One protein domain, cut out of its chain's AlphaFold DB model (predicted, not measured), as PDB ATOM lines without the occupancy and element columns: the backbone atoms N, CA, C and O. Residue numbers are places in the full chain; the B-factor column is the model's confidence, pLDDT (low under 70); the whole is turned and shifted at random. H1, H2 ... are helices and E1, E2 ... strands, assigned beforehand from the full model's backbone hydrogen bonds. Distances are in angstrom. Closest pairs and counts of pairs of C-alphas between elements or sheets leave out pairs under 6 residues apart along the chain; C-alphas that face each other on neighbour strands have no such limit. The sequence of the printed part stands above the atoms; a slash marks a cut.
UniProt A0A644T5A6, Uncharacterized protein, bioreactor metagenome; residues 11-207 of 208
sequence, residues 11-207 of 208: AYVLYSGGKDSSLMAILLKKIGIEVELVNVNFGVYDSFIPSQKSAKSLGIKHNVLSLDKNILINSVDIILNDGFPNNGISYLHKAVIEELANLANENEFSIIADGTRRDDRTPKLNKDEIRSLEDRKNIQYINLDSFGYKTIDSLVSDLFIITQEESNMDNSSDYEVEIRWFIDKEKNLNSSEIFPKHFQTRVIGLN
ATOM      1  N   ALA A  11     191.115 183.276 147.798       98.38
ATOM      2  CA  ALA A  11     190.903 181.855 147.995       98.38
ATOM      3  C   ALA A  11     191.781 181.315 149.116       98.38
ATOM      4  O   ALA A  11     192.991 181.565 149.142       98.38
ATOM      5  N   TYR A  12     191.170 180.522 149.992       98.69
ATOM      6  CA  TYR A  12     191.918 179.589 150.816       98.69
ATOM      7  C   TYR A  12     192.066 178.268 150.075       98.69
ATOM      8  O   TYR A  12     191.087 177.704 149.597       98.69
ATOM      9  N   VAL A  13     193.295 177.769 149.987       98.69
ATOM     10  CA  VAL A  13     193.586 176.451 149.414       98.69
ATOM     11  C   VAL A  13     194.019 175.527 150.539       98.69
ATOM     12  O   VAL A  13     195.061 175.753 151.157       98.69
ATOM     13  N   LEU A  14     193.243 174.475 150.779       98.38
ATOM     14  CA  LEU A  14     193.629 173.379 151.653       98.38
ATOM     15  C   LEU A  14     194.880 172.705 151.081       98.38
ATOM     16  O   LEU A  14     194.905 172.266 149.927       98.38
ATOM     17  N   TYR A  15     195.940 172.660 151.880       97.75
ATOM     18  CA  TYR A  15     197.286 172.463 151.369       97.75
ATOM     19  C   TYR A  15     198.089 171.466 152.202       97.75
ATOM     20  O   TYR A  15     198.287 171.673 153.394       97.75
ATOM     21  N   SER A  16     198.609 170.428 151.537       93.56
ATOM     22  CA  SER A  16     199.435 169.368 152.139       93.56
ATOM     23  C   SER A  16     200.918 169.447 151.754       93.56
ATOM     24  O   SER A  16     201.709 168.593 152.140       93.56
ATOM     25  N   GLY A  17     201.327 170.433 150.947       91.06
ATOM     26  CA  GLY A  17     202.692 170.494 150.394       91.06
ATOM     27  C   GLY A  17     202.948 169.567 149.199       91.06
ATOM     28  O   GLY A  17     204.033 169.604 148.614       91.06
ATOM     29  N   GLY A  18     201.955 168.759 148.817       92.31
ATOM     30  CA  GLY A  18     202.016 167.883 147.651       92.31
ATOM     31  C   GLY A  18     201.903 168.627 146.319       92.31
ATOM     32  O   GLY A  18     201.535 169.805 146.256       92.31
ATOM     33  N   LYS A  19     202.190 167.913 145.225       93.69
ATOM     34  CA  LYS A  19     202.123 168.456 143.856       93.69
ATOM     35  C   LYS A  19     200.706 168.902 143.457       93.69
ATOM     36  O   LYS A  19     200.559 169.947 142.834       93.69
ATOM     37  N   ASP A  20     199.675 168.170 143.884       95.25
ATOM     38  CA  ASP A  20     198.283 168.413 143.481       95.25
ATOM     39  C   ASP A  20     197.732 169.698 144.132       95.25
ATOM     40  O   ASP A  20     197.264 170.606 143.443       95.25
ATOM     41  N   SER A  21     197.881 169.854 145.455       96.38
ATOM     42  CA  SER A  21     197.481 171.089 146.152       96.38
ATOM     43  C   SER A  21     198.324 172.301 145.730       96.38
ATOM     44  O   SER A  21     197.819 173.423 145.680       96.38
ATOM     45  N   SER A  22     199.600 172.090 145.383       97.19
ATOM     46  CA  SER A  22     200.457 173.134 144.802       97.19
ATOM     47  C   SER A  22     199.971 173.567 143.419       97.19
ATOM     48  O   SER A  22     199.916 174.763 143.135       97.19
ATOM     49  N   LEU A  23     199.568 172.615 142.571       97.25
ATOM     50  CA  LEU A  23     199.004 172.901 141.254       97.25
ATOM     51  C   LEU A  23     197.731 173.740 141.378       97.25
ATOM     52  O   LEU A  23     197.633 174.767 140.708       97.25
ATOM     53  N   MET A  24     196.803 173.369 142.268       98.00
ATOM     54  CA  MET A  24     195.588 174.156 142.515       98.00
ATOM     55  C   MET A  24     195.919 175.612 142.876       98.00
ATOM     56  O   MET A  24     195.415 176.549 142.252       98.00
ATOM     57  N   ALA A  25     196.834 175.816 143.827       98.00
ATOM     58  CA  ALA A  25     197.251 177.152 144.244       98.00
ATOM     59  C   ALA A  25     197.836 177.984 143.088       98.00
ATOM     60  O   ALA A  25     197.512 179.165 142.939       98.00
ATOM     61  N   ILE A  26     198.673 177.375 142.241       97.19
ATOM     62  CA  ILE A  26     199.268 178.058 141.086       97.19
ATOM     63  C   ILE A  26     198.236 178.360 140.001       97.19
ATOM     64  O   ILE A  26     198.284 179.449 139.426       97.19
ATOM     65  N   LEU A  27     197.295 177.454 139.732       96.62
ATOM     66  CA  LEU A  27     196.226 177.689 138.760       96.62
ATOM     67  C   LEU A  27     195.371 178.893 139.167       96.62
ATOM     68  O   LEU A  27     195.201 179.810 138.361       96.62
ATOM     69  N   LEU A  28     194.922 178.949 140.426       97.31
ATOM     70  CA  LEU A  28     194.150 180.079 140.957       97.31
ATOM     71  C   LEU A  28     194.944 181.393 140.896       97.31
ATOM     72  O   LEU A  28     194.434 182.418 140.435       97.31
ATOM     73  N   LYS A  29     196.228 181.363 141.271       96.19
ATOM     74  CA  LYS A  29     197.112 182.536 141.190       96.19
ATOM     75  C   LYS A  29     197.282 183.029 139.747       96.19
ATOM     76  O   LYS A  29     197.237 184.235 139.509       96.19
ATOM     77  N   LYS A  30     197.433 182.120 138.773       94.50
ATOM     78  CA  LYS A  30     197.585 182.455 137.343       94.50
ATOM     79  C   LYS A  30     196.334 183.099 136.740       94.50
ATOM     80  O   LYS A  30     196.477 183.933 135.851       94.50
ATOM     81  N   ILE A  31     195.137 182.774 137.233       94.56
ATOM     82  CA  ILE A  31     193.884 183.424 136.804       94.56
ATOM     83  C   ILE A  31     193.549 184.700 137.597       94.56
ATOM     84  O   ILE A  31     192.492 185.293 137.399       94.56
ATOM     85  N   GLY A  32     194.460 185.168 138.459       94.75
ATOM     86  CA  GLY A  32     194.360 186.461 139.141       94.75
ATOM     87  C   GLY A  32     193.673 186.436 140.510       94.75
ATOM     88  O   GLY A  32     193.362 187.507 141.036       94.75
ATOM     89  N   ILE A  33     193.458 185.254 141.097       96.44
ATOM     90  CA  ILE A  33     192.937 185.103 142.462       96.44
ATOM     91  C   ILE A  33     194.090 185.236 143.463       96.44
ATOM     92  O   ILE A  33     195.187 184.708 143.267       96.44
ATOM     93  N   GLU A  34     193.857 185.969 144.549       97.00
ATOM     94  CA  GLU A  34     194.775 186.018 145.684       97.00
ATOM     95  C   GLU A  34     194.643 184.741 146.509       97.00
ATOM     96  O   GLU A  34     193.563 184.423 146.994       97.00
ATOM     97  N   VAL A  35     195.738 184.000 146.647       98.25
ATOM     98  CA  VAL A  35     195.732 182.688 147.293       98.25
ATOM     99  C   VAL A  35     196.475 182.749 148.615       98.25
ATOM    100  O   VAL A  35     197.619 183.208 148.672       98.25
ATOM    101  N   GLU A  36     195.846 182.201 149.646       98.50
ATOM    102  CA  GLU A  36     196.495 181.803 150.888       98.50
ATOM    103  C   GLU A  36     196.360 180.286 151.072       98.50
ATOM    104  O   GLU A  36     195.299 179.704 150.854       98.50
ATOM    105  N   LEU A  37     197.451 179.630 151.459       98.69
ATOM    106  CA  LEU A  37     197.481 178.197 151.732       98.69
ATOM    107  C   LEU A  37     197.094 177.947 153.185       98.69
ATOM    108  O   LEU A  37     197.533 178.678 154.074       98.69
ATOM    109  N   VAL A  38     196.312 176.900 153.431       98.62
ATOM    110  CA  VAL A  38     195.870 176.500 154.769       98.62
ATOM    111  C   VAL A  38     196.190 175.029 154.981       98.62
ATOM    112  O   VAL A  38     195.662 174.170 154.279       98.62
ATOM    113  N   ASN A  39     197.047 174.728 155.953       97.88
ATOM    114  CA  ASN A  39     197.241 173.365 156.445       97.88
ATOM    115  C   ASN A  39     196.432 173.189 157.726       97.88
ATOM    116  O   ASN A  39     196.526 174.017 158.629       97.88
ATOM    117  N   VAL A  40     195.675 172.106 157.835       97.62
ATOM    118  CA  VAL A  40     194.980 171.775 159.083       97.62
ATOM    119  C   VAL A  40     195.934 171.121 160.069       97.62
ATOM    120  O   VAL A  40     196.823 170.380 159.659       97.62
ATOM    121  N   ASN A  41     195.746 171.392 161.355       97.94
ATOM    122  CA  ASN A  41     196.428 170.687 162.425       97.94
ATOM    123  C   ASN A  41     195.459 170.389 163.575       97.94
ATOM    124  O   ASN A  41     194.655 171.249 163.935       97.94
ATOM    125  N   PHE A  42     195.543 169.198 164.163       97.88
ATOM    126  CA  PHE A  42     194.668 168.758 165.260       97.88
ATOM    127  C   PHE A  42     195.356 168.803 166.632       97.88
ATOM    128  O   PHE A  42     194.814 168.309 167.623       97.88
ATOM    129  N   GLY A  43     196.556 169.385 166.701       96.19
ATOM    130  CA  GLY A  43     197.305 169.587 167.938       96.19
ATOM    131  C   GLY A  43     197.918 168.313 168.516       96.19
ATOM    132  O   GLY A  43     198.234 168.292 169.706       96.19
ATOM    133  N   VAL A  44     198.064 167.246 167.720       95.31
ATOM    134  CA  VAL A  44     198.695 165.995 168.185       95.31
ATOM    135  C   VAL A  44     200.141 165.858 167.720       95.31
ATOM    136  O   VAL A  44     200.961 165.261 168.413       95.31
ATOM    137  N   TYR A  45     200.471 166.441 166.570       94.50
ATOM    138  CA  TYR A  45     201.824 166.471 166.027       94.50
ATOM    139  C   TYR A  45     201.966 167.646 165.055       94.50
ATOM    140  O   TYR A  45     201.011 167.956 164.345       94.50
ATOM    141  N   ASP A  46     203.144 168.273 164.971       93.62
ATOM    142  CA  ASP A  46     203.416 169.424 164.087       93.62
ATOM    143  C   ASP A  46     203.578 169.009 162.605       93.62
ATOM    144  O   ASP A  46     204.566 169.314 161.931       93.62
ATOM    145  N   SER A  47     202.571 168.315 162.072       93.19
ATOM    146  CA  SER A  47     202.514 167.758 160.713       93.19
ATOM    147  C   SER A  47     202.594 168.818 159.613       93.19
ATOM    148  O   SER A  47     202.927 168.503 158.478       93.19
ATOM    149  N   PHE A  48     202.331 170.091 159.915       95.06
ATOM    150  CA  PHE A  48     202.304 171.185 158.938       95.06
ATOM    151  C   PHE A  48     203.698 171.682 158.501       95.06
ATOM    152  O   PHE A  48     203.804 172.476 157.564       95.06
ATOM    153  N   ILE A  49     204.783 171.266 159.168       94.62
ATOM    154  CA  ILE A  49     206.138 171.782 158.898       94.62
ATOM    155  C   ILE A  49     206.591 171.518 157.442       94.62
ATOM    156  O   ILE A  49     207.110 172.444 156.802       94.62
ATOM    157  N   PRO A  50     206.430 170.306 156.868       92.88
ATOM    158  CA  PRO A  50     206.799 170.051 155.475       92.88
ATOM    159  C   PRO A  50     206.039 170.916 154.468       92.88
ATOM    160  O   PRO A  50     206.669 171.463 153.554       92.88
ATOM    161  N   SER A  51     204.727 171.105 154.646       94.00
ATOM    162  CA  SER A  51     203.927 171.961 153.766       94.00
ATOM    163  C   SER A  51     204.326 173.428 153.888       94.00
ATOM    164  O   SER A  51     204.469 174.096 152.865       94.00
ATOM    165  N   GLN A  52     204.631 173.921 155.090       96.12
ATOM    166  CA  GLN A  52     205.126 175.286 155.282       96.12
ATOM    167  C   GLN A  52     206.410 175.543 154.474       96.12
ATOM    168  O   GLN A  52     206.556 176.593 153.842       96.12
ATOM    169  N   LYS A  53     207.328 174.567 154.430       95.00
ATOM    170  CA  LYS A  53     208.547 174.651 153.604       95.00
ATOM    171  C   LYS A  53     208.209 174.729 152.112       95.00
ATOM    172  O   LYS A  53     208.737 175.598 151.425       95.00
ATOM    173  N   SER A  54     207.305 173.879 151.624       94.94
ATOM    174  CA  SER A  54     206.879 173.903 150.217       94.94
ATOM    175  C   SER A  54     206.156 175.204 149.850       94.94
ATOM    176  O   SER A  54     206.428 175.789 148.806       94.94
ATOM    177  N   ALA A  55     205.297 175.726 150.727       96.75
ATOM    178  CA  ALA A  55     204.641 177.020 150.539       96.75
ATOM    179  C   ALA A  55     205.645 178.179 150.425       96.75
ATOM    180  O   ALA A  55     205.504 179.046 149.557       96.75
ATOM    181  N   LYS A  56     206.694 178.163 151.259       96.69
ATOM    182  CA  LYS A  56     207.791 179.135 151.197       96.69
ATOM    183  C   LYS A  56     208.514 179.081 149.851       96.69
ATOM    184  O   LYS A  56     208.757 180.135 149.272       96.69
ATOM    185  N   SER A  57     208.798 177.884 149.335       94.94
ATOM    186  CA  SER A  57     209.389 177.704 148.000       94.94
ATOM    187  C   SER A  57     208.510 178.239 146.864       94.94
ATOM    188  O   SER A  57     209.032 178.679 145.845       94.94
ATOM    189  N   LEU A  58     207.185 178.237 147.036       95.56
ATOM    190  CA  LEU A  58     206.232 178.792 146.067       95.56
ATOM    191  C   LEU A  58     205.999 180.305 146.230       95.56
ATOM    192  O   LEU A  58     205.323 180.921 145.399       95.56
ATOM    193  N   GLY A  59     206.510 180.916 147.304       96.38
ATOM    194  CA  GLY A  59     206.254 182.320 147.627       96.38
ATOM    195  C   GLY A  59     204.765 182.611 147.847       96.38
ATOM    196  O   GLY A  59     204.254 183.631 147.374       96.38
ATOM    197  N   ILE A  60     204.045 181.691 148.498       97.44
ATOM    198  CA  ILE A  60     202.621 181.835 148.833       97.44
ATOM    199  C   ILE A  60     202.476 181.844 150.356       97.44
ATOM    200  O   ILE A  60     203.135 181.070 151.052       97.44
ATOM    201  N   LYS A  61     201.624 182.735 150.878       97.94
ATOM    202  CA  LYS A  61     201.332 182.808 152.312       97.94
ATOM    203  C   LYS A  61     200.751 181.474 152.786       97.94
ATOM    204  O   LYS A  61     199.863 180.927 152.138       97.94
ATOM    205  N   HIS A  62     201.267 180.977 153.903       98.44
ATOM    206  CA  HIS A  62     200.854 179.728 154.538       98.44
ATOM    207  C   HIS A  62     200.307 180.022 155.926       98.44
ATOM    208  O   HIS A  62     200.916 180.778 156.682       98.44
ATOM    209  N   ASN A  63     199.163 179.425 156.227       98.00
ATOM    210  CA  ASN A  63     198.496 179.495 157.512       98.00
ATOM    211  C   ASN A  63     198.281 178.077 158.044       98.00
ATOM    212  O   ASN A  63     198.116 177.124 157.276       98.00
ATOM    213  N   VAL A  64     198.233 177.959 159.367       98.00
ATOM    214  CA  VAL A  64     197.837 176.728 160.051       98.00
ATOM    215  C   VAL A  64     196.458 176.949 160.654       98.00
ATOM    216  O   VAL A  64     196.263 177.898 161.412       98.00
ATOM    217  N   LEU A  65     195.510 176.090 160.297       97.94
ATOM    218  CA  LEU A  65     194.175 176.053 160.881       97.94
ATOM    219  C   LEU A  65     194.153 174.979 161.970       97.94
ATOM    220  O   LEU A  65     194.112 173.785 161.673       97.94
ATOM    221  N   SER A  66     194.207 175.414 163.227       97.81
ATOM    222  CA  SER A  66     194.046 174.533 164.384       97.81
ATOM    223  C   SER A  66     192.582 174.134 164.533       97.81
ATOM    224  O   SER A  66     191.729 174.999 164.728       97.81
ATOM    225  N   LEU A  67     192.294 172.836 164.456       97.62
ATOM    226  CA  LEU A  67     190.950 172.280 164.621       97.62
ATOM    227  C   LEU A  67     190.835 171.436 165.889       97.62
ATOM    228  O   LEU A  67     191.833 170.982 166.450       97.62
ATOM    229  N   ASP A  68     189.597 171.208 166.328       96.56
ATOM    230  CA  ASP A  68     189.306 170.361 167.484       96.56
ATOM    231  C   ASP A  68     189.816 168.924 167.257       96.56
ATOM    232  O   ASP A  68     189.440 168.248 166.291       96.56
ATOM    233  N   LYS A  69     190.629 168.435 168.202       97.25
ATOM    234  CA  LYS A  69     191.138 167.057 168.263       97.25
ATOM    235  C   LYS A  69     190.010 166.019 168.207       97.25
ATOM    236  O   LYS A  69     190.236 164.918 167.711       97.25
ATOM    237  N   ASN A  70     188.790 166.341 168.640       97.88
ATOM    238  CA  ASN A  70     187.641 165.433 168.536       97.88
ATOM    239  C   ASN A  70     187.314 165.029 167.089       97.88
ATOM    240  O   ASN A  70     186.884 163.900 166.854       97.88
ATOM    241  N   ILE A  71     187.562 165.901 166.103       98.12
ATOM    242  CA  ILE A  71     187.382 165.560 164.682       98.12
ATOM    243  C   ILE A  71     188.353 164.439 164.288       98.12
ATOM    244  O   ILE A  71     187.950 163.467 163.645       98.12
ATOM    245  N   LEU A  72     189.613 164.538 164.723       98.25
ATOM    246  CA  LEU A  72     190.621 163.498 164.518       98.25
ATOM    247  C   LEU A  72     190.241 162.198 165.235       98.25
ATOM    248  O   LEU A  72     190.315 161.133 164.629       98.25
ATOM    249  N   ILE A  73     189.807 162.279 166.496       98.25
ATOM    250  CA  ILE A  73     189.408 161.107 167.295       98.25
ATOM    251  C   ILE A  73     188.285 160.337 166.595       98.25
ATOM    252  O   ILE A  73     188.420 159.135 166.382       98.25
ATOM    253  N   ASN A  74     187.232 161.032 166.160       98.44
ATOM    254  CA  ASN A  74     186.111 160.408 165.453       98.44
ATOM    255  C   ASN A  74     186.558 159.747 164.141       98.44
ATOM    256  O   ASN A  74     186.116 158.645 163.825       98.44
ATOM    257  N   SER A  75     187.462 160.391 163.392       98.25
ATOM    258  CA  SER A  75     188.066 159.796 162.194       98.25
ATOM    259  C   SER A  75     188.806 158.501 162.523       98.25
ATOM    260  O   SER A  75     188.576 157.484 161.875       98.25
ATOM    261  N   VAL A  76     189.653 158.508 163.557       98.12
ATOM    262  CA  VAL A  76     190.397 157.314 163.979       98.12
ATOM    263  C   VAL A  76     189.458 156.198 164.421       98.12
ATOM    264  O   VAL A  76     189.670 155.054 164.030       98.12
ATOM    265  N   ASP A  77     188.409 156.502 165.180       98.25
ATOM    266  CA  ASP A  77     187.452 155.486 165.620       98.25
ATOM    267  C   ASP A  77     186.731 154.834 164.422       98.25
ATOM    268  O   ASP A  77     186.567 153.615 164.403       98.25
ATOM    269  N   ILE A  78     186.382 155.599 163.377       98.38
ATOM    270  CA  ILE A  78     185.856 155.041 162.114       98.38
ATOM    271  C   ILE A  78     186.888 154.111 161.461       98.38
ATOM    272  O   ILE A  78     186.553 152.989 161.094       98.38
ATOM    273  N   ILE A  79     188.146 154.546 161.351       97.88
ATOM    274  CA  ILE A  79     189.222 153.772 160.707       97.88
ATOM    275  C   ILE A  79     189.468 152.446 161.429       97.88
ATOM    276  O   ILE A  79     189.619 151.412 160.781       97.88
ATOM    277  N   LEU A  80     189.503 152.469 162.761       97.12
ATOM    278  CA  LEU A  80     189.716 151.273 163.574       97.12
ATOM    279  C   LEU A  80     188.538 150.298 163.478       97.12
ATOM    280  O   LEU A  80     188.760 149.090 163.452       97.12
ATOM    281  N   ASN A  81     187.306 150.807 163.397       97.44
ATOM    282  CA  ASN A  81     186.113 149.977 163.227       97.44
ATOM    283  C   ASN A  81     186.031 149.349 161.829       97.44
ATOM    284  O   ASN A  81     185.645 148.188 161.702       97.44
ATOM    285  N   ASP A  82     186.406 150.097 160.791       97.00
ATOM    286  CA  ASP A  82     186.355 149.632 159.402       97.00
ATOM    287  C   ASP A  82     187.540 148.721 159.043       97.00
ATOM    288  O   ASP A  82     187.433 147.873 158.155       97.00
ATOM    289  N   GLY A  83     188.685 148.898 159.708       95.56
ATOM    290  CA  GLY A  83     189.940 148.215 159.385       95.56
ATOM    291  C   GLY A  83     190.640 148.758 158.131       95.56
ATOM    292  O   GLY A  83     191.613 148.166 157.670       95.56
ATOM    293  N   PHE A  84     190.162 149.868 157.560       93.81
ATOM    294  CA  PHE A  84     190.767 150.555 156.415       93.81
ATOM    295  C   PHE A  84     190.499 152.073 156.475       93.81
ATOM    296  O   PHE A  84     189.517 152.511 157.075       93.81
ATOM    297  N   PRO A  85     191.339 152.920 155.848       94.56
ATOM    298  CA  PRO A  85     191.356 154.354 156.157       94.56
ATOM    299  C   PRO A  85     190.276 155.196 155.453       94.56
ATOM    300  O   PRO A  85     189.976 156.314 155.872       94.56
ATOM    301  N   ASN A  86     189.694 154.681 154.369       94.81
ATOM    302  CA  ASN A  86     188.941 155.478 153.395       94.81
ATOM    303  C   ASN A  86     187.780 156.294 153.985       94.81
ATOM    304  O   ASN A  86     187.621 157.464 153.623       94.81
ATOM    305  N   ASN A  87     186.963 155.689 154.851       96.50
ATOM    306  CA  ASN A  87     185.771 156.339 155.397       96.50
ATOM    307  C   ASN A  87     186.125 157.370 156.472       96.50
ATOM    308  O   ASN A  87     185.534 158.448 156.484       96.50
ATOM    309  N   GLY A  88     187.121 157.091 157.319       97.62
ATOM    310  CA  GLY A  88     187.595 158.064 158.303       97.62
ATOM    311  C   GLY A  88     188.248 159.277 157.648       97.62
ATOM    312  O   GLY A  88     187.902 160.407 157.979       97.62
ATOM    313  N   ILE A  89     189.089 159.066 156.625       96.19
ATOM    314  CA  ILE A  89     189.657 160.167 155.827       96.19
ATOM    315  C   ILE A  89     188.546 160.984 155.152       96.19
ATOM    316  O   ILE A  89     188.599 162.212 155.159       96.19
ATOM    317  N   SER A  90     187.520 160.326 154.598       96.94
ATOM    318  CA  SER A  90     186.381 161.019 153.983       96.94
ATOM    319  C   SER A  90     185.604 161.864 154.997       96.94
ATOM    320  O   SER A  90     185.308 163.026 154.720       96.94
ATOM    321  N   TYR A  91     185.314 161.311 156.178       98.06
ATOM    322  CA  TYR A  91     184.677 162.032 157.281       98.06
ATOM    323  C   TYR A  91     185.498 163.261 157.688       98.06
ATOM    324  O   TYR A  91     184.968 164.373 157.737       98.06
ATOM    325  N   LEU A  92     186.799 163.073 157.918       98.12
ATOM    326  CA  LEU A  92     187.699 164.128 158.367       98.12
ATOM    327  C   LEU A  92     187.813 165.243 157.327       98.12
ATOM    328  O   LEU A  92     187.687 166.411 157.682       98.12
ATOM    329  N   HIS A  93     187.977 164.903 156.045       97.94
ATOM    330  CA  HIS A  93     188.049 165.894 154.967       97.94
ATOM    331  C   HIS A  93     186.776 166.734 154.880       97.94
ATOM    332  O   HIS A  93     186.853 167.953 154.780       97.94
ATOM    333  N   LYS A  94     185.594 166.114 154.972       98.00
ATOM    334  CA  LYS A  94     184.317 166.848 154.949       98.00
ATOM    335  C   LYS A  94     184.197 167.815 156.128       98.00
ATOM    336  O   LYS A  94     183.809 168.961 155.922       98.00
ATOM    337  N   ALA A  95     184.579 167.382 157.331       98.25
ATOM    338  CA  ALA A  95     184.609 168.254 158.505       98.25
ATOM    339  C   ALA A  95     185.591 169.423 158.315       98.25
ATOM    340  O   ALA A  95     185.250 170.570 158.588       98.25
ATOM    341  N   VAL A  96     186.779 169.158 157.766       98.38
ATOM    342  CA  VAL A  96     187.763 170.201 157.452       98.38
ATOM    343  C   VAL A  96     187.227 171.209 156.437       98.38
ATOM    344  O   VAL A  96     187.440 172.404 156.612       98.38
ATOM    345  N   ILE A  97     186.540 170.762 155.387       98.44
ATOM    346  CA  ILE A  97     185.972 171.656 154.370       98.44
ATOM    347  C   ILE A  97     184.908 172.586 154.971       98.44
ATOM    348  O   ILE A  97     184.881 173.770 154.635       98.44
ATOM    349  N   GLU A  98     184.077 172.092 155.892       98.25
ATOM    350  CA  GLU A  98     183.119 172.930 156.627       98.25
ATOM    351  C   GLU A  98     183.822 174.008 157.462       98.25
ATOM    352  O   GLU A  98     183.426 175.174 157.410       98.25
ATOM    353  N   GLU A  99     184.883 173.644 158.190       98.38
ATOM    354  CA  GLU A  99     185.640 174.596 159.012       98.38
ATOM    355  C   GLU A  99     186.453 175.584 158.174       98.38
ATOM    356  O   GLU A  99     186.529 176.771 158.495       98.38
ATOM    357  N   LEU A 100     187.003 175.140 157.044       98.44
ATOM    358  CA  LEU A 100     187.678 176.020 156.098       98.44
ATOM    359  C   LEU A 100     186.705 177.040 155.495       98.44
ATOM    360  O   LEU A 100     187.073 178.200 155.316       98.44
ATOM    361  N   ALA A 101     185.466 176.634 155.204       98.19
ATOM    362  CA  ALA A 101     184.422 177.544 154.739       98.19
ATOM    363  C   ALA A 101     184.013 178.557 155.824       98.19
ATOM    364  O   ALA A 101     183.793 179.727 155.507       98.19
ATOM    365  N   ASN A 102     183.949 178.143 157.096       97.69
ATOM    366  CA  ASN A 102     183.726 179.061 158.221       97.69
ATOM    367  C   ASN A 102     184.839 180.112 158.295       97.69
ATOM    368  O   ASN A 102     184.555 181.309 158.257       97.69
ATOM    369  N   LEU A 103     186.100 179.665 158.295       97.69
ATOM    370  CA  LEU A 103     187.269 180.544 158.306       97.69
ATOM    371  C   LEU A 103     187.264 181.504 157.110       97.69
ATOM    372  O   LEU A 103     187.586 182.684 157.255       97.69
ATOM    373  N   ALA A 104     186.910 181.011 155.922       97.12
ATOM    374  CA  ALA A 104     186.829 181.833 154.724       97.12
ATOM    375  C   ALA A 104     185.823 182.976 154.902       97.12
ATOM    376  O   ALA A 104     186.173 184.135 154.682       97.12
ATOM    377  N   ASN A 105     184.622 182.671 155.395       94.56
ATOM    378  CA  ASN A 105     183.592 183.671 155.661       94.56
ATOM    379  C   ASN A 105     184.023 184.708 156.704       94.56
ATOM    380  O   ASN A 105     183.827 185.902 156.489       94.56
ATOM    381  N   GLU A 106     184.646 184.273 157.801       96.25
ATOM    382  CA  GLU A 106     185.154 185.164 158.855       96.25
ATOM    383  C   GLU A 106     186.206 186.158 158.342       96.25
ATOM    384  O   GLU A 106     186.303 187.273 158.851       96.25
ATOM    385  N   ASN A 107     186.973 185.771 157.319       95.81
ATOM    386  CA  ASN A 107     188.064 186.567 156.755       95.81
ATOM    387  C   ASN A 107     187.714 187.223 155.405       95.81
ATOM    388  O   ASN A 107     188.607 187.731 154.721       95.81
ATOM    389  N   GLU A 108     186.437 187.209 155.010       93.94
ATOM    390  CA  GLU A 108     185.937 187.767 153.742       93.94
ATOM    391  C   GLU A 108     186.565 187.124 152.483       93.94
ATOM    392  O   GLU A 108     186.730 187.761 151.438       93.94
ATOM    393  N   PHE A 109     186.918 185.840 152.568       96.38
ATOM    394  CA  PHE A 109     187.280 185.007 151.423       96.38
ATOM    395  C   PHE A 109     186.003 184.425 150.824       96.38
ATOM    396  O   PHE A 109     185.139 183.936 151.540       96.38
ATOM    397  N   SER A 110     185.888 184.458 149.497       94.75
ATOM    398  CA  SER A 110     184.707 183.955 148.783       94.75
ATOM    399  C   SER A 110     184.924 182.590 148.132       94.75
ATOM    400  O   SER A 110     183.985 182.025 147.571       94.75
ATOM    401  N   ILE A 111     186.154 182.072 148.177       98.38
ATOM    402  CA  ILE A 111     186.547 180.814 147.551       98.38
ATOM    403  C   ILE A 111     187.292 179.957 148.571       98.38
ATOM    404  O   ILE A 111     188.220 180.419 149.241       98.38
ATOM    405  N   ILE A 112     186.941 178.681 148.610       98.56
ATOM    406  CA  ILE A 112     187.782 177.630 149.169       98.56
ATOM    407  C   ILE A 112     188.136 176.629 148.073       98.56
ATOM    408  O   ILE A 112     187.380 176.421 147.124       98.56
ATOM    409  N   ALA A 113     189.309 176.021 148.177       98.56
ATOM    410  CA  ALA A 113     189.766 175.053 147.199       98.56
ATOM    411  C   ALA A 113     190.623 173.959 147.826       98.56
ATOM    412  O   ALA A 113     191.203 174.150 148.893       98.56
ATOM    413  N   ASP A 114     190.740 172.823 147.147       97.94
ATOM    414  CA  ASP A 114     191.648 171.746 147.537       97.94
ATOM    415  C   ASP A 114     192.280 171.040 146.326       97.94
ATOM    416  O   ASP A 114     192.031 171.372 145.164       97.94
ATOM    417  N   GLY A 115     193.173 170.092 146.617       96.38
ATOM    418  CA  GLY A 115     193.873 169.292 145.614       96.38
ATOM    419  C   GLY A 115     193.161 168.000 145.205       96.38
ATOM    420  O   GLY A 115     193.789 167.199 144.518       96.38
ATOM    421  N   THR A 116     191.910 167.755 145.622       95.56
ATOM    422  CA  THR A 116     191.203 166.512 145.265       95.56
ATOM    423  C   THR A 116     190.994 166.452 143.755       95.56
ATOM    424  O   THR A 116     190.510 167.407 143.141       95.56
ATOM    425  N   ARG A 117     191.405 165.350 143.124       94.62
ATOM    426  CA  ARG A 117     191.436 165.231 141.654       94.62
ATOM    427  C   ARG A 117     190.383 164.274 141.113       94.62
ATOM    428  O   ARG A 117     189.709 163.544 141.845       94.62
ATOM    429  N   ARG A 118     190.231 164.266 139.787       95.12
ATOM    430  CA  ARG A 118     189.249 163.427 139.081       95.12
ATOM    431  C   ARG A 118     189.344 161.951 139.464       95.12
ATOM    432  O   ARG A 118     188.326 161.321 139.731       95.12
ATOM    433  N   ASP A 119     190.568 161.429 139.472       93.19
ATOM    434  CA  ASP A 119     190.844 159.996 139.583       93.19
ATOM    435  C   ASP A 119     190.944 159.514 141.051       93.19
ATOM    436  O   ASP A 119     191.134 158.320 141.293       93.19
ATOM    437  N   ASP A 120     190.791 160.415 142.033       90.56
ATOM    438  CA  ASP A 120     190.754 160.046 143.451       90.56
ATOM    439  C   ASP A 120     189.432 159.369 143.811       90.56
ATOM    440  O   ASP A 120     188.346 159.805 143.420       90.56
ATOM    441  N   ARG A 121     189.527 158.308 144.617       86.25
ATOM    442  CA  ARG A 121     188.356 157.633 145.195       86.25
ATOM    443  C   ARG A 121     187.908 158.272 146.508       86.25
ATOM    444  O   ARG A 121     186.719 158.289 146.799       86.25
ATOM    445  N   THR A 122     188.855 158.753 147.307       88.06
ATOM    446  CA  THR A 122     188.641 159.396 148.608       88.06
ATOM    447  C   THR A 122     189.896 160.207 148.965       88.06
ATOM    448  O   THR A 122     190.985 159.786 148.566       88.06
ATOM    449  N   PRO A 123     189.780 161.323 149.705       89.88
ATOM    450  CA  PRO A 123     188.546 162.022 150.069       89.88
ATOM    451  C   PRO A 123     187.986 162.853 148.908       89.88
ATOM    452  O   PRO A 123     188.737 163.409 148.113       89.88
ATOM    453  N   LYS A 124     186.654 162.946 148.801       92.38
ATOM    454  CA  LYS A 124     185.977 163.770 147.790       92.38
ATOM    455  C   LYS A 124     184.551 164.104 148.215       92.38
ATOM    456  O   LYS A 124     183.863 163.236 148.756       92.38
ATOM    457  N   LEU A 125     184.114 165.335 147.953       95.56
ATOM    458  CA  LEU A 125     182.706 165.718 148.058       95.56
ATOM    459  C   LEU A 125     181.986 165.359 146.754       95.56
ATOM    460  O   LEU A 125     182.521 165.557 145.660       95.56
ATOM    461  N   ASN A 126     180.768 164.839 146.858       94.38
ATOM    462  CA  ASN A 126     179.909 164.640 145.694       94.38
ATOM    463  C   ASN A 126     179.219 165.956 145.275       94.38
ATOM    464  O   ASN A 126     179.265 166.958 145.982       94.38
ATOM    465  N   LYS A 127     178.556 165.958 144.113       95.69
ATOM    466  CA  LYS A 127     177.922 167.168 143.555       95.69
ATOM    467  C   LYS A 127     176.858 167.783 144.470       95.69
ATOM    468  O   LYS A 127     176.758 169.006 144.531       95.69
ATOM    469  N   ASP A 128     176.087 166.956 145.169       97.75
ATOM    470  CA  ASP A 128     175.034 167.425 146.071       97.75
ATOM    471  C   ASP A 128     175.633 168.020 147.352       97.75
ATOM    472  O   ASP A 128     175.163 169.048 147.838       97.75
ATOM    473  N   GLU A 129     176.716 167.427 147.864       97.75
ATOM    474  CA  GLU A 129     177.488 167.954 148.995       97.75
ATOM    475  C   GLU A 129     178.129 169.301 148.657       97.75
ATOM    476  O   GLU A 129     178.017 170.234 149.450       97.75
ATOM    477  N   ILE A 130     178.737 169.427 147.470       98.12
ATOM    478  CA  ILE A 130     179.312 170.690 146.983       98.12
ATOM    479  C   ILE A 130     178.227 171.759 146.909       98.12
ATOM    480  O   ILE A 130     178.369 172.815 147.516       98.12
ATOM    481  N   ARG A 131     177.107 171.470 146.240       97.94
ATOM    482  CA  ARG A 131     176.006 172.430 146.120       97.94
ATOM    483  C   ARG A 131     175.464 172.848 147.485       97.94
ATOM    484  O   ARG A 131     175.249 174.028 147.728       97.94
ATOM    485  N   SER A 132     175.271 171.889 148.389       98.31
ATOM    486  CA  SER A 132     174.822 172.177 149.752       98.31
ATOM    487  C   SER A 132     175.807 173.074 150.501       98.31
ATOM    488  O   SER A 132     175.378 173.982 151.208       98.31
ATOM    489  N   LEU A 133     177.109 172.820 150.374       98.31
ATOM    490  CA  LEU A 133     178.158 173.627 150.990       98.31
ATOM    491  C   LEU A 133     178.136 175.062 150.456       98.31
ATOM    492  O   LEU A 133     178.076 175.997 151.252       98.31
ATOM    493  N   GLU A 134     178.136 175.229 149.132       98.12
ATOM    494  CA  GLU A 134     178.111 176.539 148.476       98.12
ATOM    495  C   GLU A 134     176.861 177.337 148.869       98.12
ATOM    496  O   GLU A 134     176.978 178.490 149.287       98.12
ATOM    497  N   ASP A 135     175.684 176.703 148.851       97.81
ATOM    498  CA  ASP A 135     174.412 177.339 149.210       97.81
ATOM    499  C   ASP A 135     174.356 177.716 150.704       97.81
ATOM    500  O   ASP A 135     173.932 178.819 151.056       97.81
ATOM    501  N   ARG A 136     174.785 176.825 151.613       97.81
ATOM    502  CA  ARG A 136     174.726 177.071 153.069       97.81
ATOM    503  C   ARG A 136     175.770 178.067 153.552       97.81
ATOM    504  O   ARG A 136     175.512 178.785 154.516       97.81
ATOM    505  N   LYS A 137     176.962 178.053 152.955       96.25
ATOM    506  CA  LYS A 137     178.097 178.878 153.388       96.25
ATOM    507  C   LYS A 137     178.265 180.136 152.549       96.25
ATOM    508  O   LYS A 137     179.052 180.982 152.951       96.25
ATOM    509  N   ASN A 138     177.537 180.282 151.439       95.06
ATOM    510  CA  ASN A 138     177.694 181.385 150.488       95.06
ATOM    511  C   ASN A 138     179.156 181.534 150.010       95.06
ATOM    512  O   ASN A 138     179.707 182.633 149.953       95.06
ATOM    513  N   ILE A 139     179.778 180.396 149.694       96.44
ATOM    514  CA  ILE A 139     181.175 180.262 149.259       96.44
ATOM    515  C   ILE A 139     181.213 179.574 147.888       96.44
ATOM    516  O   ILE A 139     180.253 178.912 147.505       96.44
ATOM    517  N   GLN A 140     182.319 179.697 147.158       97.75
ATOM    518  CA  GLN A 140     182.615 178.873 145.981       97.75
ATOM    519  C   GLN A 140     183.618 177.784 146.361       97.75
ATOM    520  O   GLN A 140     184.601 178.080 147.046       97.75
ATOM    521  N   TYR A 141     183.411 176.553 145.895       98.25
ATOM    522  CA  TYR A 141     184.335 175.443 146.127       98.25
ATOM    523  C   TYR A 141     184.968 174.957 144.819       98.25
ATOM    524  O   TYR A 141     184.279 174.597 143.867       98.25
ATOM    525  N   ILE A 142     186.304 174.948 144.766       97.94
ATOM    526  CA  ILE A 142     187.070 174.580 143.567       97.94
ATOM    527  C   ILE A 142     188.020 173.418 143.874       97.94
ATOM    528  O   ILE A 142     188.790 173.456 144.826       97.94
ATOM    529  N   ASN A 143     188.034 172.400 143.021       97.00
ATOM    530  CA  ASN A 143     188.956 171.267 143.113       97.00
ATOM    531  C   ASN A 143     189.489 170.870 141.721       97.00
ATOM    532  O   ASN A 143     189.180 171.499 140.704       97.00
ATOM    533  N   LEU A 144     190.322 169.832 141.658       97.00
ATOM    534  CA  LEU A 144     190.914 169.315 140.421       97.00
ATOM    535  C   LEU A 144     190.052 168.210 139.779       97.00
ATOM    536  O   LEU A 144     190.575 167.333 139.091       97.00
ATOM    537  N   ASP A 145     188.726 168.239 139.952       94.62
ATOM    538  CA  ASP A 145     187.820 167.167 139.501       94.62
ATOM    539  C   ASP A 145     187.790 166.968 137.971       94.62
ATOM    540  O   ASP A 145     187.424 165.912 137.468       94.62
ATOM    541  N   SER A 146     188.243 167.957 137.196       94.06
ATOM    542  CA  SER A 146     188.391 167.826 135.736       94.06
ATOM    543  C   SER A 146     189.784 167.368 135.284       94.06
ATOM    544  O   SER A 146     189.983 167.069 134.105       94.06
ATOM    545  N   PHE A 147     190.756 167.281 136.197       96.12
ATOM    546  CA  PHE A 147     192.148 166.968 135.881       96.12
ATOM    547  C   PHE A 147     192.463 165.514 136.237       96.12
ATOM    548  O   PHE A 147     192.406 165.099 137.394       96.12
ATOM    549  N   GLY A 148     192.794 164.727 135.213       95.38
ATOM    550  CA  GLY A 148     193.258 163.354 135.385       95.38
ATOM    551  C   GLY A 148     194.732 163.271 135.760       95.38
ATOM    552  O   GLY A 148     195.494 164.204 135.506       95.38
ATOM    553  N   TYR A 149     195.151 162.107 136.251       93.19
ATOM    554  CA  TYR A 149     196.521 161.809 136.668       93.19
ATOM    555  C   TYR A 149     197.570 162.254 135.637       93.19
ATOM    556  O   TYR A 149     198.466 163.026 135.957       93.19
ATOM    557  N   LYS A 150     197.419 161.850 134.366       95.19
ATOM    558  CA  LYS A 150     198.377 162.200 133.297       95.19
ATOM    559  C   LYS A 150     198.448 163.705 133.023       95.19
ATOM    560  O   LYS A 150     199.511 164.220 132.701       95.19
ATOM    561  N   THR A 151     197.314 164.398 133.121       96.25
ATOM    562  CA  THR A 151     197.246 165.846 132.904       96.25
ATOM    563  C   THR A 151     197.929 166.583 134.047       96.25
ATOM    564  O   THR A 151     198.714 167.490 133.795       96.25
ATOM    565  N   ILE A 152     197.664 166.169 135.289       94.94
ATOM    566  CA  ILE A 152     198.330 166.716 136.471       94.94
ATOM    567  C   ILE A 152     199.834 166.489 136.377       94.94
ATOM    568  O   ILE A 152     200.580 167.444 136.534       94.94
ATOM    569  N   ASP A 153     200.279 165.271 136.066       93.38
ATOM    570  CA  ASP A 153     201.706 164.957 135.960       93.38
ATOM    571  C   ASP A 153     202.417 165.825 134.921       93.38
ATOM    572  O   ASP A 153     203.480 166.358 135.219       93.38
ATOM    573  N   SER A 154     201.809 166.031 133.746       94.56
ATOM    574  CA  SER A 154     202.365 166.913 132.713       94.56
ATOM    575  C   SER A 154     202.446 168.369 133.177       94.56
ATOM    576  O   SER A 154     203.458 169.028 132.982       94.56
ATOM    577  N   LEU A 155     201.393 168.887 133.816       94.69
ATOM    578  CA  LEU A 155     201.406 170.260 134.328       94.69
ATOM    579  C   LEU A 155     202.422 170.421 135.461       94.69
ATOM    580  O   LEU A 155     203.101 171.438 135.544       94.69
ATOM    581  N   VAL A 156     202.534 169.423 136.337       93.81
ATOM    582  CA  VAL A 156     203.483 169.425 137.450       93.81
ATOM    583  C   VAL A 156     204.916 169.388 136.937       93.81
ATOM    584  O   VAL A 156     205.726 170.164 137.434       93.81
ATOM    585  N   SER A 157     205.231 168.537 135.954       92.62
ATOM    586  CA  SER A 157     206.581 168.462 135.384       92.62
ATOM    587  C   SER A 157     207.008 169.767 134.725       92.62
ATOM    588  O   SER A 157     208.182 170.117 134.788       92.62
ATOM    589  N   ASP A 158     206.059 170.489 134.130       92.69
ATOM    590  CA  ASP A 158     206.329 171.760 133.462       92.69
ATOM    591  C   ASP A 158     206.458 172.912 134.465       92.69
ATOM    592  O   ASP A 158     207.263 173.816 134.263       92.69
ATOM    593  N   LEU A 159     205.696 172.887 135.563       93.69
ATOM    594  CA  LEU A 159     205.598 174.010 136.500       93.69
ATOM    595  C   LEU A 159     206.521 173.912 137.718       93.69
ATOM    596  O   LEU A 159     206.834 174.950 138.305       93.69
ATOM    597  N   PHE A 160     206.908 172.711 138.148       95.75
ATOM    598  CA  PHE A 160     207.512 172.501 139.463       95.75
ATOM    599  C   PHE A 160     208.826 171.729 139.421       95.75
ATOM    600  O   PHE A 160     208.972 170.729 138.721       95.75
ATOM    601  N   ILE A 161     209.719 172.117 140.329       93.44
ATOM    602  CA  ILE A 161     210.832 171.284 140.770       93.44
ATOM    603  C   ILE A 161     210.314 170.427 141.930       93.44
ATOM    604  O   ILE A 161     209.873 170.960 142.958       93.44
ATOM    605  N   ILE A 162     210.356 169.103 141.773       92.69
ATOM    606  CA  ILE A 162     209.823 168.139 142.745       92.69
ATOM    607  C   ILE A 162     210.906 167.205 143.293       92.69
ATOM    608  O   ILE A 162     211.866 166.874 142.603       92.69
ATOM    609  N   THR A 163     210.714 166.742 144.527       89.31
ATOM    610  CA  THR A 163     211.428 165.592 145.106       89.31
ATOM    611  C   THR A 163     210.429 164.487 145.445       89.31
ATOM    612  O   THR A 163     209.268 164.776 145.753       89.31
ATOM    613  N   GLN A 164     210.863 163.229 145.377       87.19
ATOM    614  CA  GLN A 164     210.061 162.063 145.739       87.19
ATOM    615  C   GLN A 164     210.830 161.206 146.742       87.19
ATOM    616  O   GLN A 164     211.927 160.733 146.455       87.19
ATOM    617  N   GLU A 165     210.234 160.998 147.912       85.12
ATOM    618  CA  GLU A 165     210.831 160.262 149.031       85.12
ATOM    619  C   GLU A 165     209.798 159.291 149.624       85.12
ATOM    620  O   GLU A 165     208.592 159.458 149.417       85.12
ATOM    621  N   GLU A 166     210.243 158.255 150.343       82.25
ATOM    622  CA  GLU A 166     209.322 157.407 151.118       82.25
ATOM    623  C   GLU A 166     208.625 158.280 152.167       82.25
ATOM    624  O   GLU A 166     209.279 159.050 152.880       82.25
ATOM    625  N   SER A 167     207.295 158.196 152.222       79.88
ATOM    626  CA  SER A 167     206.490 158.976 153.154       79.88
ATOM    627  C   SER A 167     206.824 158.570 154.582       79.88
ATOM    628  O   SER A 167     206.835 157.389 154.940       79.88
ATOM    629  N   ASN A 168     207.103 159.567 155.402       82.12
ATOM    630  CA  ASN A 168     207.277 159.443 156.830       82.12
ATOM    631  C   ASN A 168     206.678 160.670 157.525       82.12
ATOM    632  O   ASN A 168     206.276 161.657 156.908       82.12
ATOM    633  N   MET A 169     206.627 160.585 158.847       77.88
ATOM    634  CA  MET A 169     206.036 161.609 159.697       77.88
ATOM    635  C   MET A 169     206.712 162.987 159.556       77.88
ATOM    636  O   MET A 169     206.060 164.004 159.764       77.88
ATOM    637  N   ASP A 170     207.983 163.031 159.146       77.75
ATOM    638  CA  ASP A 170     208.771 164.259 159.026       77.75
ATOM    639  C   ASP A 170     208.717 164.889 157.619       77.75
ATOM    640  O   ASP A 170     209.249 165.989 157.417       77.75
ATOM    641  N   ASN A 171     208.117 164.219 156.625       79.56
ATOM    642  CA  ASN A 171     208.089 164.692 155.234       79.56
ATOM    643  C   ASN A 171     206.695 164.759 154.577       79.56
ATOM    644  O   ASN A 171     206.599 165.302 153.474       79.56
ATOM    645  N   SER A 172     205.627 164.314 155.245       85.31
ATOM    646  CA  SER A 172     204.237 164.545 154.824       85.31
ATOM    647  C   SER A 172     203.530 165.568 155.724       85.31
ATOM    648  O   SER A 172     203.940 165.815 156.855       85.31
ATOM    649  N   SER A 173     202.469 166.181 155.202       86.69
ATOM    650  CA  SER A 173     201.599 167.111 155.940       86.69
ATOM    651  C   SER A 173     200.112 166.862 155.700       86.69
ATOM    652  O   SER A 173     199.283 167.730 155.977       86.69
ATOM    653  N   ASP A 174     199.764 165.711 155.131       89.56
ATOM    654  CA  ASP A 174     198.374 165.290 155.019       89.56
ATOM    655  C   ASP A 174     197.822 164.792 156.365       89.56
ATOM    656  O   ASP A 174     198.522 164.685 157.376       89.56
ATOM    657  N   TYR A 175     196.523 164.497 156.378       93.44
ATOM    658  CA  TYR A 175     195.832 164.014 157.569       93.44
ATOM    659  C   TYR A 175     196.395 162.692 158.094       93.44
ATOM    660  O   TYR A 175     196.306 162.424 159.292       93.44
ATOM    661  N   GLU A 176     196.960 161.868 157.207       93.50
ATOM    662  CA  GLU A 176     197.487 160.552 157.548       93.50
ATOM    663  C   GLU A 176     198.570 160.653 158.626       93.50
ATOM    664  O   GLU A 176     198.596 159.822 159.529       93.50
ATOM    665  N   VAL A 177     199.399 161.702 158.616       93.81
ATOM    666  CA  VAL A 177     200.452 161.897 159.625       93.81
ATOM    667  C   VAL A 177     199.885 161.962 161.047       93.81
ATOM    668  O   VAL A 177     200.315 161.203 161.914       93.81
ATOM    669  N   GLU A 178     198.902 162.833 161.294       96.44
ATOM    670  CA  GLU A 178     198.294 162.972 162.626       96.44
ATOM    671  C   GLU A 178     197.414 161.769 162.988       96.44
ATOM    672  O   GLU A 178     197.383 161.367 164.151       96.44
ATOM    673  N   ILE A 179     196.759 161.136 162.005       96.50
ATOM    674  CA  ILE A 179     195.999 159.894 162.216       96.50
ATOM    675  C   ILE A 179     196.923 158.766 162.682       96.50
ATOM    676  O   ILE A 179     196.658 158.140 163.709       96.50
ATOM    677  N   ARG A 180     198.019 158.510 161.956       95.44
ATOM    678  CA  ARG A 180     198.993 157.462 162.292       95.44
ATOM    679  C   ARG A 180     199.638 157.745 163.641       95.44
ATOM    680  O   ARG A 180     199.687 156.850 164.479       95.44
ATOM    681  N   TRP A 181     200.031 158.997 163.894       95.75
ATOM    682  CA  TRP A 181     200.567 159.407 165.192       95.75
ATOM    683  C   TRP A 181     199.590 159.107 166.331       95.75
ATOM    684  O   TRP A 181     199.979 158.511 167.334       95.75
ATOM    685  N   PHE A 182     198.312 159.463 166.174       96.62
ATOM    686  CA  PHE A 182     197.299 159.245 167.204       96.62
ATOM    687  C   PHE A 182     197.028 157.751 167.451       96.62
ATOM    688  O   PHE A 182     196.946 157.319 168.603       96.62
ATOM    689  N   ILE A 183     196.956 156.938 166.392       96.31
ATOM    690  CA  ILE A 183     196.831 155.476 166.502       96.31
ATOM    691  C   ILE A 183     198.031 154.882 167.257       96.31
ATOM    692  O   ILE A 183     197.850 154.108 168.200       96.31
ATOM    693  N   ASP A 184     199.248 155.276 166.885       95.56
ATOM    694  CA  ASP A 184     200.473 154.682 167.423       95.56
ATOM    695  C   ASP A 184     200.763 155.130 168.860       95.56
ATOM    696  O   ASP A 184     201.199 154.331 169.689       95.56
ATOM    697  N   LYS A 185     200.551 156.414 169.172       95.19
ATOM    698  CA  LYS A 185     200.960 157.014 170.454       95.19
ATOM    699  C   LYS A 185     199.864 157.046 171.500       95.19
ATOM    700  O   LYS A 185     200.151 156.837 172.673       95.19
ATOM    701  N   GLU A 186     198.624 157.290 171.095       93.19
ATOM    702  CA  GLU A 186     197.529 157.513 172.046       93.19
ATOM    703  C   GLU A 186     196.675 156.253 172.204       93.19
ATOM    704  O   GLU A 186     196.257 155.923 173.313       93.19
ATOM    705  N   LYS A 187     196.454 155.500 171.117       92.81
ATOM    706  CA  LYS A 187     195.729 154.217 171.162       92.81
ATOM    707  C   LYS A 187     196.648 153.013 171.413       92.81
ATOM    708  O   LYS A 187     196.136 151.941 171.717       92.81
ATOM    709  N   ASN A 188     197.975 153.186 171.348       93.94
ATOM    710  CA  ASN A 188     198.977 152.114 171.472       93.94
ATOM    711  C   ASN A 188     198.733 150.945 170.495       93.94
ATOM    712  O   ASN A 188     198.881 149.776 170.854       93.94
ATOM    713  N   LEU A 189     198.321 151.266 169.268       94.69
ATOM    714  CA  LEU A 189     198.102 150.311 168.181       94.69
ATOM    715  C   LEU A 189     199.190 150.467 167.108       94.69
ATOM    716  O   LEU A 189     200.108 151.267 167.263       94.69
ATOM    717  N   ASN A 190     199.108 149.686 166.029       92.62
ATOM    718  CA  ASN A 190     200.048 149.756 164.913       92.62
ATOM    719  C   ASN A 190     199.356 150.257 163.642       92.62
ATOM    720  O   ASN A 190     198.723 149.497 162.909       92.62
ATOM    721  N   SER A 191     199.519 151.542 163.341       92.94
ATOM    722  CA  SER A 191     198.954 152.175 162.148       92.94
ATOM    723  C   SER A 191     199.467 151.573 160.835       92.94
ATOM    724  O   SER A 191     198.780 151.652 159.819       92.94
ATOM    725  N   SER A 192     200.637 150.924 160.834       90.94
ATOM    726  CA  SER A 192     201.214 150.285 159.638       90.94
ATOM    727  C   SER A 192     200.465 149.024 159.192       90.94
ATOM    728  O   SER A 192     200.695 148.544 158.087       90.94
ATOM    729  N   GLU A 193     199.575 148.482 160.028       92.12
ATOM    730  CA  GLU A 193     198.681 147.377 159.652       92.12
ATOM    731  C   GLU A 193     197.462 147.862 158.852       92.12
ATOM    732  O   GLU A 193     196.835 147.075 158.148       92.12
ATOM    733  N   ILE A 194     197.155 149.161 158.928       92.62
ATOM    734  CA  ILE A 194     195.988 149.794 158.298       92.62
ATOM    735  C   ILE A 194     196.414 150.632 157.087       92.62
ATOM    736  O   ILE A 194     195.748 150.630 156.049       92.62
ATOM    737  N   PHE A 195     197.528 151.354 157.221       89.69
ATOM    738  CA  PHE A 195     198.059 152.258 156.209       89.69
ATOM    739  C   PHE A 195     199.242 151.618 155.478       89.69
ATOM    740  O   PHE A 195     200.236 151.261 156.121       89.69
ATOM    741  N   PRO A 196     199.178 151.482 154.142       84.31
ATOM    742  CA  PRO A 196     200.299 150.973 153.375       84.31
ATOM    743  C   PRO A 196     201.417 152.018 153.274       84.31
ATOM    744  O   PRO A 196     201.227 153.211 153.490       84.31
ATOM    745  N   LYS A 197     202.613 151.562 152.901       81.06
ATOM    746  CA  LYS A 197     203.726 152.467 152.601       81.06
ATOM    747  C   LYS A 197     203.421 153.284 151.346       81.06
ATOM    748  O   LYS A 197     203.115 152.720 150.294       81.06
ATOM    749  N   HIS A 198     203.588 154.595 151.450       78.81
ATOM    750  CA  HIS A 198     203.408 155.536 150.351       78.81
ATOM    751  C   HIS A 198     204.697 156.299 150.054       78.81
ATOM    752  O   HIS A 198     205.569 156.435 150.907       78.81
ATOM    753  N   PHE A 199     204.818 156.801 148.828       81.88
ATOM    754  CA  PHE A 199     205.854 157.759 148.455       81.88
ATOM    755  C   PHE A 199     205.223 159.138 148.372       81.88
ATOM    756  O   PHE A 199     204.192 159.296 147.717       81.88
ATOM    757  N   GLN A 200     205.859 160.122 148.999       81.94
ATOM    758  CA  GLN A 200     205.390 161.497 148.987       81.94
ATOM    759  C   GLN A 200     206.172 162.305 147.955       81.94
ATOM    760  O   GLN A 200     207.404 162.332 147.956       81.94
ATOM    761  N   THR A 201     205.444 162.994 147.078       85.94
ATOM    762  CA  THR A 201     206.021 164.002 146.185       85.94
ATOM    763  C   THR A 201     205.892 165.373 146.827       85.94
ATOM    764  O   THR A 201     204.784 165.806 147.142       85.94
ATOM    765  N   ARG A 202     207.010 166.086 146.966       87.94
ATOM    766  CA  ARG A 202     207.047 167.442 147.524       87.94
ATOM    767  C   ARG A 202     207.523 168.436 146.487       87.94
ATOM    768  O   ARG A 202     208.481 168.176 145.761       87.94
ATOM    769  N   VAL A 203     206.887 169.600 146.472       90.06
ATOM    770  CA  VAL A 203     207.324 170.727 145.646       90.06
ATOM    771  C   VAL A 203     208.393 171.514 146.397       90.06
ATOM    772  O   VAL A 203     208.184 171.901 147.552       90.06
ATOM    773  N   ILE A 204     209.538 171.732 145.748       91.69
ATOM    774  CA  ILE A 204     210.684 172.467 146.309       91.69
ATOM    775  C   ILE A 204     210.982 173.774 145.568       91.69
ATOM    776  O   ILE A 204     211.765 174.579 146.070       91.69
ATOM    777  N   GLY A 205     210.321 174.024 144.435       90.94
ATOM    778  CA  GLY A 205     210.428 175.265 143.671       90.94
ATOM    779  C   GLY A 205     209.521 175.284 142.441       90.94
ATOM    780  O   GLY A 205     208.855 174.293 142.132       90.94
ATOM    781  N   LEU A 206     209.505 176.422 141.749       90.94
ATOM    782  CA  LEU A 206     208.912 176.576 140.418       90.94
ATOM    783  C   LEU A 206     209.995 176.357 139.357       90.94
ATOM    784  O   LEU A 206     211.149 176.717 139.590       90.94
ATOM    785  N   ASN A 207     209.619 175.799 138.209       88.75
ATOM    786  CA  ASN A 207     210.463 175.864 137.018       88.75
ATOM    787  C   ASN A 207     210.476 177.304 136.479       88.75
ATOM    788  O   ASN A 207     209.483 178.027 136.620       88.75
TER     789      ASN A 207
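This is residues 11 to 207 of the 208 residues of an uncharacterized protein of bioreactor metagenome (UniProt A0A644T5A6). A strongly twisted wall of five parallel strands has helices over both faces: H1 and H2 cover one face, and the long H4, with H5, covers the other. Beyond the ends of the strands E2 and E3, H3 folds back against H4 as a helical hairpin and H7 crosses H3, while the small two-stranded ribbon E6 and E7 packs over H2 and the first part of H1, with H6 crossing H1 nearby. The printed part has 197 residues with seven named helices and seven named strands, in the order E1 H1 E2 H2 E3 H3 H4 E4 H5 E5 H6 E6 H7 E7. The large sheet has the order E3 E2 E1 E4 E5, parallel throughout, and E6 and E7 are antiparallel; the class is mixed, helices and strands. The whole is compact, with a radius of gyration of the C-alphas of 16.0 A, and spans 47 by 39 by 28 A.

E1 is residues 11 to 14, beginning with C-alpha 11 at (190.903, 181.855, 147.995). H1 is residues 19 to 30, E2 residues 34 to 41 with 22.8 A from first to last C-alpha, H2 residues 49 to 58 and E3 residues 61 to 66. H3 is residues 69 to 82, 20.1 A long. H4 is residues 86 to 106, the longest helix at 30.4 A, with C-alpha 86 at (188.941, 155.478, 153.395). E4 is residues 111 to 117, H5 residues 127 to 137, E5 residues 140 to 144 and H6 residues 149 to 159. E6 is residues 160 to 166, H7 residues 175 to 185, and E7 residues 199 to 206, 20.7 A long and ending with C-alpha 206 at (208.912, 176.576, 140.418).

E1 is an inner strand between E2, with N 13 and O 36 at 2.9 A, and E4, with N 14 and O 113 at 2.8 A. E1, H1, E2 form a strand-helix-strand unit, two parallel neighbour strands joined through a helix, as do E2, H2, E3 and E4, H5, E5; each crossover is right-handed. H1 is on the sheet at a height of 7.2 A. H2 is on the same face, over E3, at a height of 9.2 A. E3 is an edge strand beside E2, with N 63 and O 37 at 2.8 A. E3, H3 H4, E4 is a split unit, also right-handed, with E2 and E1 between its strands. H3 and H4 form a hairpin and touch, with the C-alphas of Ser 75 and Gly 88 closest at 4.3 A. H4 is on the face opposite H1, and the sheet curls round it. H4 touches H5, closest at the C-alphas of Ala 101 and Lys 137, 6.6 A. E5, the other edge strand, has N 142 and O 112 of E4 at 3.0 A. H1 touches H6 at a steep tilt of 62 degrees, with the C-alphas of Lys 19 and Val 156 closest at 6.6 A. N 163 of E6 and O 202 of E7 are 2.9 A apart. The closest C-alphas of H2 and E7, Ser 57 and Gly 205, are 5.1 A apart. H7 touches H3, about perpendicular at 80 degrees, closest at the C-alphas of Val 76 and Ile 179, 6.4 A. In each of the seven helices every O i to N i+4 pair is within hydrogen-bond range.

The two C-alphas farthest apart, those of Gly 32 and Asn 188, are 47.4 A apart. The printed part has no cut. The link from H7 to E7, residues 186 to 198, is long; the links E2 to H2, E4 to H5 and E6 to H7 are short, and the others are tight. The mean pLDDT of the printed part is 94.6, and no printed residue is under 70.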